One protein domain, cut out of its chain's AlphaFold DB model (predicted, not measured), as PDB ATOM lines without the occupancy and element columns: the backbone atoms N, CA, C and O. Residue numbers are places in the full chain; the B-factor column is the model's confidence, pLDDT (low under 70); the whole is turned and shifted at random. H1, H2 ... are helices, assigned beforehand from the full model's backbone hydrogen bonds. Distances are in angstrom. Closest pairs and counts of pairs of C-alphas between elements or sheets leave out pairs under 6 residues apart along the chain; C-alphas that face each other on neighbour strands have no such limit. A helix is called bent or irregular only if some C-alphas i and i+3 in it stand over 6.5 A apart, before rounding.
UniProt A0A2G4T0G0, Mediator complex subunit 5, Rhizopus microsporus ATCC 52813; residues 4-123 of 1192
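This is residues 4 to 123 of the 1192 residues of the protein "Mediator complex subunit 5" of Rhizopus microsporus ATCC 52813 (UniProt A0A2G4T0G0). Four helices, H3 to H6, stand in an up-and-down bundle, each running against the one before it, and a hairpin of two further helices, H1 and H2, is set steeply against the side made by H3 and H4. The bundle is somewhat loose where H5 and H6 come near each other, and the long loop of residues 70 to 85 lies at the end where H4 ends and H5 begins. The printed part has 120 residues with six named helices, H1 to H6 in order, and no named strand: it is all helix. The whole is compact, with a radius of gyration of the C-alphas of 13.5 A and spans of 35 by 31 by 24 A.

H1 holds residues 4 to 16, 18.0 A long, and begins with C-alpha 4 at (47.241, 53.793, -23.197). H2 holds residues 21 to 32, 15.7 A. H3 holds residues 38 to 51, 19.8 A, and H4 residues 58 to 69, 15.7 A. H5 holds residues 86 to 100, 19.9 A; it is irregular, with C-alphas 95 and 98 7.1 A apart. H6, the longest helix, holds residues 105 to 122, 25.8 A, and ends with C-alpha 122 at (35.054, 54.047, 1.585).

H1 and H2 form a helical hairpin: they touch, closest at the C-alphas of Ala 14 and Trp 24, 6.0 A, at a shallow tilt of 15 degrees, opposite ways. H1 touches H3 with residues 4 to 8 alone, closest at the C-alphas of Thr 4 and Glu 40, 6.1 A, at a steep tilt of 48 degrees. H2 and H4 only just touch, with 3 pairs of C-alphas within 8 A, through residue 21 alone of H2; the closest are those of Cys 21 and Tyr 63, 5.8 A. H3 and H4, a helical hairpin, touch at a shallow tilt of 27 degrees, closest at the C-alphas of Leu 45 and Leu 64, 6.6 A. H3 touches H5 the same way at 32 degrees, a shallow tilt, closest at the C-alphas of Glu 43 and Gln 92, 6.3 A. H4 touches H6 the same way at a shallow tilt of 20 degrees, closest at the C-alphas of Thr 65 and Leu 114, 7.1 A. H5 and H6 are close but not clearly touching, with the C-alphas of Leu 86 and Leu 118 7.0 A apart. H1 and H2 are each apart from H5 and H6. Every O i to N i+4 pair is within hydrogen-bond range in H1, H3 and H4; H2 has 6 of 8, H5 7 of 11 and H6 11 of 14.

The C-alphas farthest apart are those of His 17 and Ile 123, 37.3 A. The printed part has no cut, and the link from H4 to H5, 16 residues, is long. Mean pLDDT of the printed part is 74.8; 28 residues are under 70, among them residues 30 to 37 and 72 to 81.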
ATOM      1  N   THR A   4      48.592  54.062 -22.667       63.75
ATOM      2  CA  THR A   4      47.241  53.793 -23.197       63.75
ATOM      3  C   THR A   4      47.202  52.723 -24.288       63.75
ATOM      4  O   THR A   4      46.391  51.806 -24.213       63.75
ATOM      5  N   LYS A   5      48.087  52.782 -25.293       68.50
ATOM      6  CA  LYS A   5      48.113  51.798 -26.395       68.50
ATOM      7  C   LYS A   5      48.588  50.422 -25.935       68.50
ATOM      8  O   LYS A   5      48.201  49.424 -26.533       68.50
ATOM      9  N   GLN A   6      49.434  50.354 -24.908       70.12
ATOM     10  CA  GLN A   6      49.878  49.082 -24.333       70.12
ATOM     11  C   GLN A   6      48.761  48.441 -23.505       70.12
ATOM     12  O   GLN A   6      48.448  47.274 -23.733       70.12
ATOM     13  N   LEU A   7      48.094  49.215 -22.642       76.06
ATOM     14  CA  LEU A   7      46.918  48.769 -21.885       76.06
ATOM     15  C   LEU A   7      45.778  48.324 -22.810       76.06
ATOM     16  O   LEU A   7      45.153  47.293 -22.577       76.06
ATOM     17  N   GLU A   8      45.558  49.048 -23.907       76.12
ATOM     18  CA  GLU A   8      44.576  48.688 -24.925       76.12
ATOM     19  C   GLU A   8      44.906  47.352 -25.604       76.12
ATOM     20  O   GLU A   8      44.026  46.512 -25.779       76.12
ATOM     21  N   VAL A   9      46.172  47.120 -25.966       76.75
ATOM     22  CA  VAL A   9      46.616  45.849 -26.560       76.75
ATOM     23  C   VAL A   9      46.465  44.696 -25.566       76.75
ATOM     24  O   VAL A   9      45.995  43.631 -25.961       76.75
ATOM     25  N   VAL A  10      46.797  44.911 -24.289       77.81
ATOM     26  CA  VAL A  10      46.628  43.912 -23.220       77.81
ATOM     27  C   VAL A  10      45.152  43.575 -23.013       77.81
ATOM     28  O   VAL A  10      44.808  42.393 -22.988       77.81
ATOM     29  N   LEU A  11      44.267  44.577 -22.935       77.94
ATOM     30  CA  LEU A  11      42.827  44.342 -22.797       77.94
ATOM     31  C   LEU A  11      42.262  43.623 -24.026       77.94
ATOM     32  O   LEU A  11      41.555  42.632 -23.875       77.94
ATOM     33  N   ARG A  12      42.606  44.070 -25.242       73.88
ATOM     34  CA  ARG A  12      42.164  43.436 -26.496       73.88
ATOM     35  C   ARG A  12      42.597  41.976 -26.572       73.88
ATOM     36  O   ARG A  12      41.791  41.127 -26.938       73.88
ATOM     37  N   TYR A  13      43.852  41.688 -26.234       76.81
ATOM     38  CA  TYR A  13      44.405  40.337 -26.261       76.81
ATOM     39  C   TYR A  13      43.731  39.433 -25.218       76.81
ATOM     40  O   TYR A  13      43.261  38.351 -25.560       76.81
ATOM     41  N   ALA A  14      43.611  39.898 -23.971       76.81
ATOM     42  CA  ALA A  14      42.947  39.154 -22.900       76.81
ATOM     43  C   ALA A  14      41.468  38.881 -23.214       76.81
ATOM     44  O   ALA A  14      40.990  37.763 -23.018       76.81
ATOM     45  N   TYR A  15      40.776  39.875 -23.774       75.69
ATOM     46  CA  TYR A  15      39.382  39.774 -24.188       75.69
ATOM     47  C   TYR A  15      39.186  38.788 -25.354       75.69
ATOM     48  O   TYR A  15      38.340  37.902 -25.272       75.69
ATOM     49  N   LEU A  16      40.013  38.866 -26.408       75.69
ATOM     50  CA  LEU A  16      39.970  37.950 -27.564       75.69
ATOM     51  C   LEU A  16      40.243  36.487 -27.185       75.69
ATOM     52  O   LEU A  16      39.734  35.579 -27.841       75.69
ATOM     53  N   HIS A  17      41.045  36.260 -26.143       75.06
ATOM     54  CA  HIS A  17      41.427  34.929 -25.676       75.06
ATOM     55  C   HIS A  17      40.644  34.447 -24.440       75.06
ATOM     56  O   HIS A  17      40.923  33.353 -23.949       75.06
ATOM     57  N   GLY A  18      39.664  35.218 -23.950       71.94
ATOM     58  CA  GLY A  18      38.798  34.826 -22.832       71.94
ATOM     59  C   GLY A  18      39.537  34.613 -21.507       71.94
ATOM     60  O   GLY A  18      39.220  33.682 -20.768       71.94
ATOM     61  N   PHE A  19      40.558  35.423 -21.218       80.06
ATOM     62  CA  PHE A  19      41.373  35.265 -20.009       80.06
ATOM     63  C   PHE A  19      40.557  35.493 -18.732       80.06
ATOM     64  O   PHE A  19      39.717  36.388 -18.663       80.06
ATOM     65  N   SER A  20      40.842  34.724 -17.681       77.06
ATOM     66  CA  SER A  20      40.279  34.997 -16.352       77.06
ATOM     67  C   SER A  20      40.800  36.326 -15.784       77.06
ATOM     68  O   SER A  20      41.874  36.795 -16.165       77.06
ATOM     69  N   CYS A  21      40.065  36.923 -14.837       78.06
ATOM     70  CA  CYS A  21      40.464  38.174 -14.175       78.06
ATOM     71  C   CYS A  21      41.885  38.098 -13.586       78.06
ATOM     72  O   CYS A  21      42.667  39.035 -13.726       78.06
ATOM     73  N   GLU A  22      42.260  36.952 -13.010       74.50
ATOM     74  CA  GLU A  22      43.596  36.715 -12.451       74.50
ATOM     75  C   GLU A  22      44.683  36.669 -13.539       74.50
ATOM     76  O   GLU A  22      45.747  37.266 -13.368       74.50
ATOM     77  N   GLN A  23      44.401  36.045 -14.688       76.38
ATOM     78  CA  GLN A  23      45.319  35.979 -15.834       76.38
ATOM     79  C   GLN A  23      45.483  37.330 -16.543       76.38
ATOM     80  O   GLN A  23      46.574  37.636 -17.016       76.38
ATOM     81  N   TRP A  24      44.432  38.151 -16.590       82.62
ATOM     82  CA  TRP A  24      44.492  39.523 -17.106       82.62
ATOM     83  C   TRP A  24      45.232  40.474 -16.152       82.62
ATOM     84  O   TRP A  24      45.937  41.386 -16.592       82.62
ATOM     85  N   SER A  25      45.132  40.240 -14.841       74.19
ATOM     86  CA  SER A  25      45.708  41.112 -13.813       74.19
ATOM     87  C   SER A  25      47.239  41.196 -13.832       74.19
ATOM     88  O   SER A  25      47.796  42.231 -13.477       74.19
ATOM     89  N   ILE A  26      47.923  40.126 -14.249       73.69
ATOM     90  CA  ILE A  26      49.391  40.016 -14.245       73.69
ATOM     91  C   ILE A  26      50.033  40.945 -15.294       73.69
ATOM     92  O   ILE A  26      50.783  41.835 -14.888       73.69
ATOM     93  N   PRO A  27      49.713  40.846 -16.601       71.06
ATOM     94  CA  PRO A  27      50.258  41.765 -17.605       71.06
ATOM     95  C   PRO A  27      49.768  43.207 -17.403       71.06
ATOM     96  O   PRO A  27      50.485  44.153 -17.711       71.06
ATOM     97  N   THR A  28      48.572  43.397 -16.830       74.44
ATOM     98  CA  THR A  28      48.045  44.732 -16.503       74.44
ATOM     99  C   THR A  28      48.840  45.393 -15.368       74.44
ATOM    100  O   THR A  28      49.166  46.573 -15.467       74.44
ATOM    101  N   LYS A  29      49.237  44.638 -14.328       72.19
ATOM    102  CA  LYS A  29      50.143  45.103 -13.254       72.19
ATOM    103  C   LYS A  29      51.514  45.511 -13.779       72.19
ATOM    104  O   LYS A  29      52.051  46.527 -13.353       72.19
ATOM    105  N   GLU A  30      52.071  44.726 -14.698       69.88
ATOM    106  CA  GLU A  30      53.369  45.021 -15.311       69.88
ATOM    107  C   GLU A  30      53.330  46.320 -16.128       69.88
ATOM    108  O   GLU A  30      54.276  47.098 -16.062       69.88
ATOM    109  N   CYS A  31      52.216  46.617 -16.811       67.44
ATOM    110  CA  CYS A  31      52.021  47.900 -17.496       67.44
ATOM    111  C   CYS A  31      51.774  49.093 -16.551       67.44
ATOM    112  O   CYS A  31      52.093  50.220 -16.920       67.44
ATOM    113  N   LEU A  32      51.214  48.871 -15.356       66.31
ATOM    114  CA  LEU A  32      50.911  49.927 -14.373       66.31
ATOM    115  C   LEU A  32      52.130  50.357 -13.532       66.31
ATOM    116  O   LEU A  32      52.160  51.483 -13.045       66.31
ATOM    117  N   ASN A  33      53.138  49.495 -13.354       60.19
ATOM    118  CA  ASN A  33      54.292  49.785 -12.487       60.19
ATOM    119  C   ASN A  33      55.257  50.858 -13.037       60.19
ATOM    120  O   ASN A  33      56.017  51.424 -12.254       60.19
ATOM    121  N   ASP A  34      55.225  51.160 -14.340       55.44
ATOM    122  CA  ASP A  34      56.139  52.128 -14.975       55.44
ATOM    123  C   ASP A  34      55.548  53.547 -15.125       55.44
ATOM    124  O   ASP A  34      56.292  54.511 -15.311       55.44
ATOM    125  N   THR A  35      54.225  53.722 -15.011       54.09
ATOM    126  CA  THR A  35      53.544  55.022 -15.156       54.09
ATOM    127  C   THR A  35      52.231  55.022 -14.369       54.09
ATOM    128  O   THR A  35      51.472  54.069 -14.466       54.09
ATOM    129  N   ASN A  36      51.928  56.089 -13.621       58.25
ATOM    130  CA  ASN A  36      50.734  56.232 -12.769       58.25
ATOM    131  C   ASN A  36      49.428  56.359 -13.608       58.25
ATOM    132  O   ASN A  36      48.822  57.426 -13.684       58.25
ATOM    133  N   THR A  37      49.034  55.295 -14.318       68.62
ATOM    134  CA  THR A  37      48.032  55.282 -15.409       68.62
ATOM    135  C   THR A  37      46.698  54.656 -15.003       68.62
ATOM    136  O   THR A  37      46.012  54.025 -15.807       68.62
ATOM    137  N   GLU A  38      46.308  54.837 -13.744       77.94
ATOM    138  CA  GLU A  38      45.018  54.398 -13.200       77.94
ATOM    139  C   GLU A  38      43.827  55.029 -13.944       77.94
ATOM    140  O   GLU A  38      42.876  54.340 -14.314       77.94
ATOM    141  N   ASN A  39      43.925  56.332 -14.233       77.06
ATOM    142  CA  ASN A  39      42.940  57.080 -15.017       77.06
ATOM    143  C   ASN A  39      42.758  56.485 -16.419       77.06
ATOM    144  O   ASN A  39      41.629  56.266 -16.848       77.06
ATOM    145  N   GLU A  40      43.865  56.177 -17.101       78.75
ATOM    146  CA  GLU A  40      43.860  55.645 -18.469       78.75
ATOM    147  C   GLU A  40      43.230  54.247 -18.527       78.75
ATOM    148  O   GLU A  40      42.492  53.938 -19.459       78.75
ATOM    149  N   LEU A  41      43.482  53.405 -17.516       80.94
ATOM    150  CA  LEU A  41      42.860  52.085 -17.403       80.94
ATOM    151  C   LEU A  41      41.352  52.191 -17.129       80.94
ATOM    152  O   LEU A  41      40.562  51.477 -17.748       80.94
ATOM    153  N   CYS A  42      40.949  53.081 -16.219       82.19
ATOM    154  CA  CYS A  42      39.544  53.297 -15.881       82.19
ATOM    155  C   CYS A  42      38.752  53.866 -17.068       82.19
ATOM    156  O   CYS A  42      37.674  53.362 -17.387       82.19
ATOM    157  N   GLU A  43      39.300  54.866 -17.759       82.12
ATOM    158  CA  GLU A  43      38.711  55.451 -18.967       82.12
ATOM    159  C   GLU A  43      38.552  54.395 -20.068       82.12
ATOM    160  O   GLU A  43      37.494  54.291 -20.691       82.12
ATOM    161  N   LEU A  44      39.569  53.554 -20.272       81.31
ATOM    162  CA  LEU A  44      39.564  52.518 -21.299       81.31
ATOM    163  C   LEU A  44      38.535  51.411 -21.016       81.31
ATOM    164  O   LEU A  44      37.848  50.966 -21.942       81.31
ATOM    165  N   LEU A  45      38.370  50.999 -19.755       80.81
ATOM    166  CA  LEU A  45      37.337  50.039 -19.346       80.81
ATOM    167  C   LEU A  45      35.924  50.628 -19.467       80.81
ATOM    168  O   LEU A  45      35.046  49.979 -20.037       80.81
ATOM    169  N   LEU A  46      35.703  51.863 -18.998       82.25
ATOM    170  CA  LEU A  46      34.405  52.542 -19.106       82.25
ATOM    171  C   LEU A  46      34.025  52.810 -20.569       82.25
ATOM    172  O   LEU A  46      32.899  52.518 -20.973       82.25
ATOM    173  N   SER A  47      34.966  53.282 -21.389       81.25
ATOM    174  CA  SER A  47      34.779  53.485 -22.830       81.25
ATOM    175  C   SER A  47      34.429  52.174 -23.543       81.25
ATOM    176  O   SER A  47      33.492  52.129 -24.343       81.25
ATOM    177  N   SER A  48      35.097  51.071 -23.186       78.31
ATOM    178  CA  SER A  48      34.806  49.742 -23.739       78.31
ATOM    179  C   SER A  48      33.412  49.247 -23.344       78.31
ATOM    180  O   SER A  48      32.657  48.809 -24.213       78.31
ATOM    181  N   ILE A  49      33.023  49.395 -22.072       81.00
ATOM    182  CA  ILE A  49      31.691  49.021 -21.571       81.00
ATOM    183  C   ILE A  49      30.591  49.845 -22.251       81.00
ATOM    184  O   ILE A  49      29.599  49.285 -22.717       81.00
ATOM    185  N   PHE A  50      30.767  51.163 -22.370       79.69
ATOM    186  CA  PHE A  50      29.768  52.039 -22.988       79.69
ATOM    187  C   PHE A  50      29.735  51.970 -24.523       79.69
ATOM    188  O   PHE A  50      28.733  52.370 -25.119       79.69
ATOM    189  N   SER A  51      30.771  51.427 -25.176       72.19
ATOM    190  CA  SER A  51      30.790  51.202 -26.631       72.19
ATOM    191  C   SER A  51      29.840  50.086 -27.097       72.19
ATOM    192  O   SER A  51      29.410  50.064 -28.255       72.19
ATOM    193  N   LEU A  52      29.465  49.176 -26.192       63.50
ATOM    194  CA  LEU A  52      28.548  48.070 -26.454       63.50
ATOM    195  C   LEU A  52      27.104  48.542 -26.266       63.50
ATOM    196  O   LEU A  52      26.619  48.724 -25.159       63.50
ATOM    197  N   THR A  53      26.374  48.746 -27.361       56.19
ATOM    198  CA  THR A  53      25.080  49.455 -27.304       56.19
ATOM    199  C   THR A  53      23.868  48.587 -26.947       56.19
ATOM    200  O   THR A  53      22.763  49.123 -26.847       56.19
ATOM    201  N   LYS A  54      24.005  47.254 -26.807       55.88
ATOM    202  CA  LYS A  54      22.826  46.360 -26.700       55.88
ATOM    203  C   LYS A  54      22.930  45.132 -25.786       55.88
ATOM    204  O   LYS A  54      21.882  44.551 -25.516       55.88
ATOM    205  N   VAL A  55      24.116  44.712 -25.337       59.72
ATOM    206  CA  VAL A  55      24.287  43.486 -24.530       59.72
ATOM    207  C   VAL A  55      25.315  43.740 -23.424       59.72
ATOM    208  O   VAL A  55      26.359  44.328 -23.700       59.72
ATOM    209  N   SER A  56      24.994  43.327 -22.194       60.34
ATOM    210  CA  SER A  56      25.918  43.256 -21.052       60.34
ATOM    211  C   SER A  56      26.985  42.200 -21.323       60.34
ATOM    212  O   SER A  56      26.646  41.051 -21.621       60.34
ATOM    213  N   ASP A  57      28.255  42.579 -21.246       73.38
ATOM    214  CA  ASP A  57      29.370  41.667 -21.464       73.38
ATOM    215  C   ASP A  57      29.932  41.208 -20.113       73.38
ATOM    216  O   ASP A  57      30.625  41.986 -19.449       73.38
ATOM    217  N   PRO A  58      29.664  39.957 -19.698       72.81
ATOM    218  CA  PRO A  58      30.048  39.471 -18.379       72.81
ATOM    219  C   PRO A  58      31.568  39.455 -18.177       72.81
ATOM    220  O   PRO A  58      32.030  39.509 -17.037       72.81
ATOM    221  N   LEU A  59      32.362  39.398 -19.254       76.81
ATOM    222  CA  LEU A  59      33.816  39.369 -19.161       76.81
ATOM    223  C   LEU A  59      34.374  40.770 -18.870       76.81
ATOM    224  O   LEU A  59      35.147  40.929 -17.927       76.81
ATOM    225  N   LEU A  60      33.929  41.798 -19.602       77.81
ATOM    226  CA  LEU A  60      34.316  43.195 -19.344       77.81
ATOM    227  C   LEU A  60      33.804  43.698 -17.989       77.81
ATOM    228  O   LEU A  60      34.519  44.404 -17.277       77.81
ATOM    229  N   GLU A  61      32.596  43.288 -17.609       81.56
ATOM    230  CA  GLU A  61      32.037  43.503 -16.277       81.56
ATOM    231  C   GLU A  61      32.941  42.876 -15.202       81.56
ATOM    232  O   GLU A  61      33.372  43.560 -14.270       81.56
ATOM    233  N   SER A  62      33.336  41.608 -15.369       78.56
ATOM    234  CA  SER A  62      34.245  40.942 -14.428       78.56
ATOM    235  C   SER A  62      35.605  41.640 -14.313       78.56
ATOM    236  O   SER A  62      36.110  41.794 -13.201       78.56
ATOM    237  N   TYR A  63      36.156  42.163 -15.416       81.44
ATOM    238  CA  TYR A  63      37.397  42.939 -15.400       81.44
ATOM    239  C   TYR A  63      37.246  44.276 -14.670       81.44
ATOM    240  O   TYR A  63      38.125  44.630 -13.884       81.44
ATOM    241  N   LEU A  64      36.134  45.000 -14.854       82.56
ATOM    242  CA  LEU A  64      35.875  46.244 -14.122       82.56
ATOM    243  C   LEU A  64      35.660  45.988 -12.622       82.56
ATOM    244  O   LEU A  64      36.223  46.708 -11.792       82.56
ATOM    245  N   THR A  65      34.896  44.953 -12.259       81.75
ATOM    246  CA  THR A  65      34.713  44.564 -10.850       81.75
ATOM    247  C   THR A  65      36.036  44.151 -10.230       81.75
ATOM    248  O   THR A  65      36.369  44.631  -9.149       81.75
ATOM    249  N   PHE A  66      36.846  43.346 -10.917       79.81
ATOM    250  CA  PHE A  66      38.155  42.949 -10.408       79.81
ATOM    251  C   PHE A  66      39.112  44.139 -10.281       79.81
ATOM    252  O   PHE A  66      39.827  44.249  -9.289       79.81
ATOM    253  N   ALA A  67      39.093  45.076 -11.233       80.12
ATOM    254  CA  ALA A  67      39.942  46.261 -11.191       80.12
ATOM    255  C   ALA A  67      39.586  47.226 -10.050       80.12
ATOM    256  O   ALA A  67      40.485  47.851  -9.489       80.12
ATOM    257  N   THR A  68      38.308  47.319  -9.677       78.94
ATOM    258  CA  THR A  68      37.815  48.237  -8.633       78.94
ATOM    259  C   THR A  68      37.709  47.597  -7.243       78.94
ATOM    260  O   THR A  68      37.898  48.285  -6.246       78.94
ATOM    261  N   THR A  69      37.459  46.285  -7.146       74.94
ATOM    262  CA  THR A  69      37.243  45.568  -5.865       74.94
ATOM    263  C   THR A  69      38.330  44.539  -5.523       74.94
ATOM    264  O   THR A  69      38.435  44.103  -4.375       74.94
ATOM    265  N   GLY A  70      39.133  44.113  -6.502       69.94
ATOM    266  CA  GLY A  70      40.103  43.022  -6.349       69.94
ATOM    267  C   GLY A  70      39.489  41.615  -6.294       69.94
ATOM    268  O   GLY A  70      40.215  40.657  -6.024       69.94
ATOM    269  N   ASN A  71      38.178  41.476  -6.539       71.56
ATOM    270  CA  ASN A  71      37.448  40.209  -6.504       71.56
ATOM    271  C   ASN A  71      36.698  39.939  -7.818       71.56
ATOM    272  O   ASN A  71      36.404  40.846  -8.589       71.56
ATOM    273  N   ASN A  72      36.371  38.667  -8.067       64.06
ATOM    274  CA  ASN A  72      35.703  38.228  -9.302       64.06
ATOM    275  C   ASN A  72      34.168  38.380  -9.250       64.06
ATOM    276  O   ASN A  72      33.505  38.196 -10.268       64.06
ATOM    277  N   THR A  73      33.592  38.670  -8.077       66.25
ATOM    278  CA  THR A  73      32.139  38.775  -7.863       66.25
ATOM    279  C   THR A  73      31.777  39.982  -7.000       66.25
ATOM    280  O   THR A  73      32.489  40.329  -6.056       66.25
ATOM    281  N   ILE A  74      30.623  40.584  -7.308       64.69
ATOM    282  CA  ILE A  74      30.075  41.774  -6.633       64.69
ATOM    283  C   ILE A  74      29.729  41.493  -5.149       64.69
ATOM    284  O   ILE A  74      29.785  42.403  -4.331       64.69
ATOM    285  N   ASP A  75      29.472  40.234  -4.769       56.84
ATOM    286  CA  ASP A  75      28.987  39.835  -3.428       56.84
ATOM    287  C   ASP A  75      30.078  39.670  -2.344       56.84
ATOM    288  O   ASP A  75      29.827  39.148  -1.255       56.84
ATOM    289  N   SER A  76      31.323  40.059  -2.623       54.94
ATOM    290  CA  SER A  76      32.461  39.797  -1.735       54.94
ATOM    291  C   SER A  76      32.845  41.025  -0.894       54.94
ATOM    292  O   SER A  76      33.542  41.923  -1.350       54.94
ATOM    293  N   ASN A  77      32.449  41.037   0.385       52.81
ATOM    294  CA  ASN A  77      32.659  42.157   1.328       52.81
ATOM    295  C   ASN A  77      34.130  42.459   1.715       52.81
ATOM    296  O   ASN A  77      34.372  43.349   2.526       52.81
ATOM    297  N   ASN A  78      35.117  41.743   1.163       55.09
ATOM    298  CA  ASN A  78      36.540  41.931   1.469       55.09
ATOM    299  C   ASN A  78      37.286  42.461   0.240       55.09
ATOM    300  O   ASN A  78      37.748  41.672  -0.585       55.09
ATOM    301  N   VAL A  79      37.422  43.784   0.132       56.66
ATOM    302  CA  VAL A  79      38.207  44.442  -0.926       56.66
ATOM    303  C   VAL A  79      39.687  44.067  -0.765       56.66
ATOM    304  O   VAL A  79      40.290  44.318   0.279       56.66
ATOM    305  N   LYS A  80      40.276  43.429  -1.784       60.12
ATOM    306  CA  LYS A  80      41.736  43.223  -1.886       60.12
ATOM    307  C   LYS A  80      42.371  44.444  -2.565       60.12
ATOM    308  O   LYS A  80      41.661  45.332  -3.011       60.12
ATOM    309  N   THR A  81      43.703  44.503  -2.663       59.03
ATOM    310  CA  THR A  81      44.420  45.590  -3.365       59.03
ATOM    311  C   THR A  81      43.851  45.808  -4.777       59.03
ATOM    312  O   THR A  81      44.085  44.970  -5.654       59.03
ATOM    313  N   SER A  82      43.093  46.890  -4.979       71.44
ATOM    314  CA  SER A  82      42.469  47.245  -6.255       71.44
ATOM    315  C   SER A  82      43.466  47.943  -7.184       71.44
ATOM    316  O   SER A  82      44.482  48.479  -6.740       71.44
ATOM    317  N   PHE A  83      43.194  47.905  -8.490       73.12
ATOM    318  CA  PHE A  83      43.950  48.668  -9.488       73.12
ATOM    319  C   PHE A  83      43.455  50.093  -9.626       73.12
ATOM    320  O   PHE A  83      44.235  50.972  -9.967       73.12
ATOM    321  N   ILE A  84      42.159  50.288  -9.395       78.75
ATOM    322  CA  ILE A  84      41.469  51.559  -9.515       78.75
ATOM    323  C   ILE A  84      40.917  51.903  -8.132       78.75
ATOM    324  O   ILE A  84      40.174  51.127  -7.522       78.75
ATOM    325  N   SER A  85      41.318  53.059  -7.624       79.88
ATOM    326  CA  SER A  85      40.769  53.694  -6.438       79.88
ATOM    327  C   SER A  85      39.367  54.231  -6.723       79.88
ATOM    328  O   SER A  85      39.001  54.575  -7.850       79.88
ATOM    329  N   LEU A  86      38.561  54.331  -5.670       81.62
ATOM    330  CA  LEU A  86      37.196  54.826  -5.788       81.62
ATOM    331  C   LEU A  86      37.132  56.286  -6.264       81.62
ATOM    332  O   LEU A  86      36.224  56.646  -7.008       81.62
ATOM    333  N   GLU A  87      38.100  57.112  -5.863       81.75
ATOM    334  CA  GLU A  87      38.176  58.525  -6.251       81.75
ATOM    335  C   GLU A  87      38.373  58.670  -7.765       81.75
ATOM    336  O   GLU A  87      37.621  59.392  -8.424       81.75
ATOM    337  N   THR A  88      39.308  57.902  -8.333       83.00
ATOM    338  CA  THR A  88      39.538  57.840  -9.782       83.00
ATOM    339  C   THR A  88      38.328  57.277 -10.520       83.00
ATOM    340  O   THR A  88      37.916  57.831 -11.539       83.00
ATOM    341  N   PHE A  89      37.708  56.215  -9.995       84.69
ATOM    342  CA  PHE A  89      36.523  55.618 -10.608       84.69
ATOM    343  C   PHE A  89      35.352  56.609 -10.699       84.69
ATOM    344  O   PHE A  89      34.761  56.748 -11.768       84.69
ATOM    345  N   ILE A  90      35.039  57.332  -9.616       84.75
ATOM    346  CA  ILE A  90      33.966  58.340  -9.600       84.75
ATOM    347  C   ILE A  90      34.304  59.500 -10.543       84.75
ATOM    348  O   ILE A  90      33.459  59.885 -11.350       84.75
ATOM    349  N   SER A  91      35.535  60.021 -10.487       84.81
ATOM    350  CA  SER A  91      35.965  61.142 -11.333       84.81
ATOM    351  C   SER A  91      35.847  60.822 -12.826       84.81
ATOM    352  O   SER A  91      35.337  61.637 -13.594       84.81
ATOM    353  N   GLN A  92      36.242  59.613 -13.238       84.50
ATOM    354  CA  GLN A  92      36.096  59.165 -14.622       84.50
ATOM    355  C   GLN A  92      34.629  58.888 -14.973       84.50
ATOM    356  O   GLN A  92      34.160  59.316 -16.024       84.50
ATOM    357  N   LEU A  93      33.861  58.243 -14.088       85.38
ATOM    358  CA  LEU A  93      32.451  57.920 -14.332       85.38
ATOM    359  C   LEU A  93      31.584  59.168 -14.580       85.38
ATOM    360  O   LEU A  93      30.722  59.149 -15.464       85.38
ATOM    361  N   VAL A  94      31.834  60.261 -13.851       84.44
ATOM    362  CA  VAL A  94      31.140  61.549 -14.033       84.44
ATOM    363  C   VAL A  94      31.322  62.097 -15.454       84.44
ATOM    364  O   VAL A  94      30.361  62.611 -16.028       84.44
ATOM    365  N   GLN A  95      32.496  61.919 -16.072       84.31
ATOM    366  CA  GLN A  95      32.766  62.396 -17.438       84.31
ATOM    367  C   GLN A  95      31.927  61.665 -18.498       84.31
ATOM    368  O   GLN A  95      31.517  62.267 -19.493       84.31
ATOM    369  N   PHE A  96      31.615  60.384 -18.281       80.81
ATOM    370  CA  PHE A  96      30.784  59.599 -19.202       80.81
ATOM    371  C   PHE A  96      29.281  59.882 -19.041       80.81
ATOM    372  O   PHE A  96      28.539  59.788 -20.024       80.81
ATOM    373  N   GLY A  97      28.842  60.286 -17.844       77.94
ATOM    374  CA  GLY A  97      27.444  60.530 -17.468       77.94
ATOM    375  C   GLY A  97      26.579  61.239 -18.520       77.94
ATOM    376  O   GLY A  97      25.626  60.640 -19.027       77.94
ATOM    377  N   PRO A  98      26.911  62.482 -18.919       75.94
ATOM    378  CA  PRO A  98      26.092  63.268 -19.846       75.94
ATOM    379  C   PRO A  98      25.847  62.603 -21.209       75.94
ATOM    380  O   PRO A  98      24.846  62.882 -21.866       75.94
ATOM    381  N   SER A  99      26.757  61.730 -21.652       75.00
ATOM    382  CA  SER A  99      26.711  61.126 -22.988       75.00
ATOM    383  C   SER A  99      26.109  59.716 -23.019       75.00
ATOM    384  O   SER A  99      25.647  59.295 -24.086       75.00
ATOM    385  N   THR A 100      26.081  59.003 -21.882       79.25
ATOM    386  CA  THR A 100      25.752  57.566 -21.828       79.25
ATOM    387  C   THR A 100      24.500  57.217 -21.022       79.25
ATOM    388  O   THR A 100      23.919  56.164 -21.291       79.25
ATOM    389  N   VAL A 101      24.042  58.059 -20.080       80.62
ATOM    390  CA  VAL A 101      22.911  57.742 -19.173       80.62
ATOM    391  C   VAL A 101      21.620  57.400 -19.924       80.62
ATOM    392  O   VAL A 101      20.961  56.426 -19.572       80.62
ATOM    393  N   SER A 102      21.288  58.120 -21.001       75.75
ATOM    394  CA  SER A 102      20.100  57.820 -21.821       75.75
ATOM    395  C   SER A 102      20.337  56.790 -22.933       75.75
ATOM    396  O   SER A 102      19.388  56.238 -23.483       75.75
ATOM    397  N   LYS A 103      21.598  56.516 -23.302       76.19
ATOM    398  CA  LYS A 103      21.936  55.661 -24.458       76.19
ATOM    399  C   LYS A 103      22.222  54.204 -24.081       76.19
ATOM    400  O   LYS A 103      21.991  53.325 -24.913       76.19
ATOM    401  N   SER A 104      22.677  53.952 -22.849       78.00
ATOM    402  CA  SER A 104      23.218  52.655 -22.404       78.00
ATOM    403  C   SER A 104      22.620  52.179 -21.060       78.00
ATOM    404  O   SER A 104      23.359  51.973 -20.094       78.00
ATOM    405  N   PRO A 105      21.286  51.997 -20.948       77.56
ATOM    406  CA  PRO A 105      20.621  51.719 -19.667       77.56
ATOM    407  C   PRO A 105      21.034  50.377 -19.037       77.56
ATOM    408  O   PRO A 105      21.130  50.266 -17.817       77.56
ATOM    409  N   THR A 106      21.342  49.355 -19.838       78.00
ATOM    410  CA  THR A 106      21.785  48.043 -19.333       78.00
ATOM    411  C   THR A 106      23.142  48.113 -18.634       78.00
ATOM    412  O   THR A 106      23.331  47.491 -17.594       78.00
ATOM    413  N   GLN A 107      24.062  48.927 -19.152       83.62
ATOM    414  CA  GLN A 107      25.393  49.139 -18.582       83.62
ATOM    415  C   GLN A 107      25.309  49.961 -17.293       83.62
ATOM    416  O   GLN A 107      25.986  49.653 -16.315       83.62
ATOM    417  N   TRP A 108      24.427  50.965 -17.252       85.44
ATOM    418  CA  TRP A 108      24.171  51.733 -16.031       85.44
ATOM    419  C   TRP A 108      23.594  50.873 -14.902       85.44
ATOM    420  O   TRP A 108      23.978  51.071 -13.755       85.44
ATOM    421  N   SER A 109      22.769  49.865 -15.202       84.44
ATOM    422  CA  SER A 109      22.267  48.930 -14.179       84.44
ATOM    423  C   SER A 109      23.397  48.186 -13.466       84.44
ATOM    424  O   SER A 109      23.388  48.039 -12.242       84.44
ATOM    425  N   TYR A 110      24.407  47.757 -14.225       84.25
ATOM    426  CA  TYR A 110      25.600  47.118 -13.686       84.25
ATOM    427  C   TYR A 110      26.464  48.097 -12.879       84.25
ATOM    428  O   TYR A 110      26.822  47.823 -11.732       84.25
ATOM    429  N   ILE A 111      26.748  49.270 -13.452       86.62
ATOM    430  CA  ILE A 111      27.594  50.294 -12.827       86.62
ATOM    431  C   ILE A 111      26.988  50.797 -11.513       86.62
ATOM    432  O   ILE A 111      27.720  50.969 -10.546       86.62
ATOM    433  N   LEU A 112      25.666  50.986 -11.433       87.00
ATOM    434  CA  LEU A 112      24.992  51.411 -10.200       87.00
ATOM    435  C   LEU A 112      25.100  50.353  -9.092       87.00
ATOM    436  O   LEU A 112      25.327  50.705  -7.935       87.00
ATOM    437  N   LYS A 113      24.999  49.060  -9.434       84.94
ATOM    438  CA  LYS A 113      25.203  47.963  -8.472       84.94
ATOM    439  C   LYS A 113      26.643  47.927  -7.961       84.94
ATOM    440  O   LYS A 113      26.852  47.820  -6.756       84.94
ATOM    441  N   LEU A 114      27.621  48.080  -8.856       84.06
ATOM    442  CA  LEU A 114      29.037  48.157  -8.490       84.06
ATOM    443  C   LEU A 114      29.331  49.394  -7.621       84.06
ATOM    444  O   LEU A 114      29.985  49.285  -6.588       84.06
ATOM    445  N   LEU A 115      28.791  50.556  -7.991       86.06
ATOM    446  CA  LEU A 115      28.945  51.813  -7.260       86.06
ATOM    447  C   LEU A 115      28.387  51.717  -5.832       86.06
ATOM    448  O   LEU A 115      29.035  52.179  -4.894       86.06
ATOM    449  N   LEU A 116      27.222  51.089  -5.646       84.19
ATOM    450  CA  LEU A 116      26.639  50.879  -4.318       84.19
ATOM    451  C   LEU A 116      27.560  50.037  -3.415       84.19
ATOM    452  O   LEU A 116      27.739  50.375  -2.244       84.19
ATOM    453  N   VAL A 117      28.178  48.982  -3.960       81.50
ATOM    454  CA  VAL A 117      29.145  48.146  -3.227       81.50
ATOM    455  C   VAL A 117      30.396  48.943  -2.867       81.50
ATOM    456  O   VAL A 117      30.813  48.929  -1.709       81.50
ATOM    457  N   LEU A 118      30.953  49.706  -3.807       80.38
ATOM    458  CA  LEU A 118      32.158  50.506  -3.573       80.38
ATOM    459  C   LEU A 118      31.950  51.630  -2.540       80.38
ATOM    460  O   LEU A 118      32.818  51.886  -1.710       80.38
ATOM    461  N   LEU A 119      30.782  52.279  -2.533       81.38
ATOM    462  CA  LEU A 119      30.454  53.341  -1.570       81.38
ATOM    463  C   LEU A 119      30.214  52.817  -0.145       81.38
ATOM    464  O   LEU A 119      30.252  53.591   0.819       81.38
ATOM    465  N   SER A 120      29.960  51.516   0.022       72.75
ATOM    466  CA  SER A 120      29.700  50.932   1.339       72.75
ATOM    467  C   SER A 120      30.926  50.995   2.267       72.75
ATOM    468  O   SER A 120      30.775  51.274   3.461       72.75
ATOM    469  N   THR A 121      32.135  50.883   1.709       65.44
ATOM    470  CA  THR A 121      33.399  50.685   2.439       65.44
ATOM    471  C   THR A 121      34.305  51.919   2.547       65.44
ATOM    472  O   THR A 121      35.259  51.874   3.316       65.44
ATOM    473  N   ALA A 122      34.027  53.020   1.835       63.56
ATOM    474  CA  ALA A 122      35.054  54.047   1.585       63.56
ATOM    475  C   ALA A 122      34.892  55.410   2.289       63.56
ATOM    476  O   ALA A 122      35.891  56.069   2.555       63.56
ATOM    477  N   ILE A 123      33.669  55.867   2.585       72.56
ATOM    478  CA  ILE A 123      33.461  57.213   3.159       72.56
ATOM    479  C   ILE A 123      33.442  57.139   4.692       72.56
ATOM    480  O   ILE A 123      32.513  56.542   5.255       72.56
TER     481      ILE A 123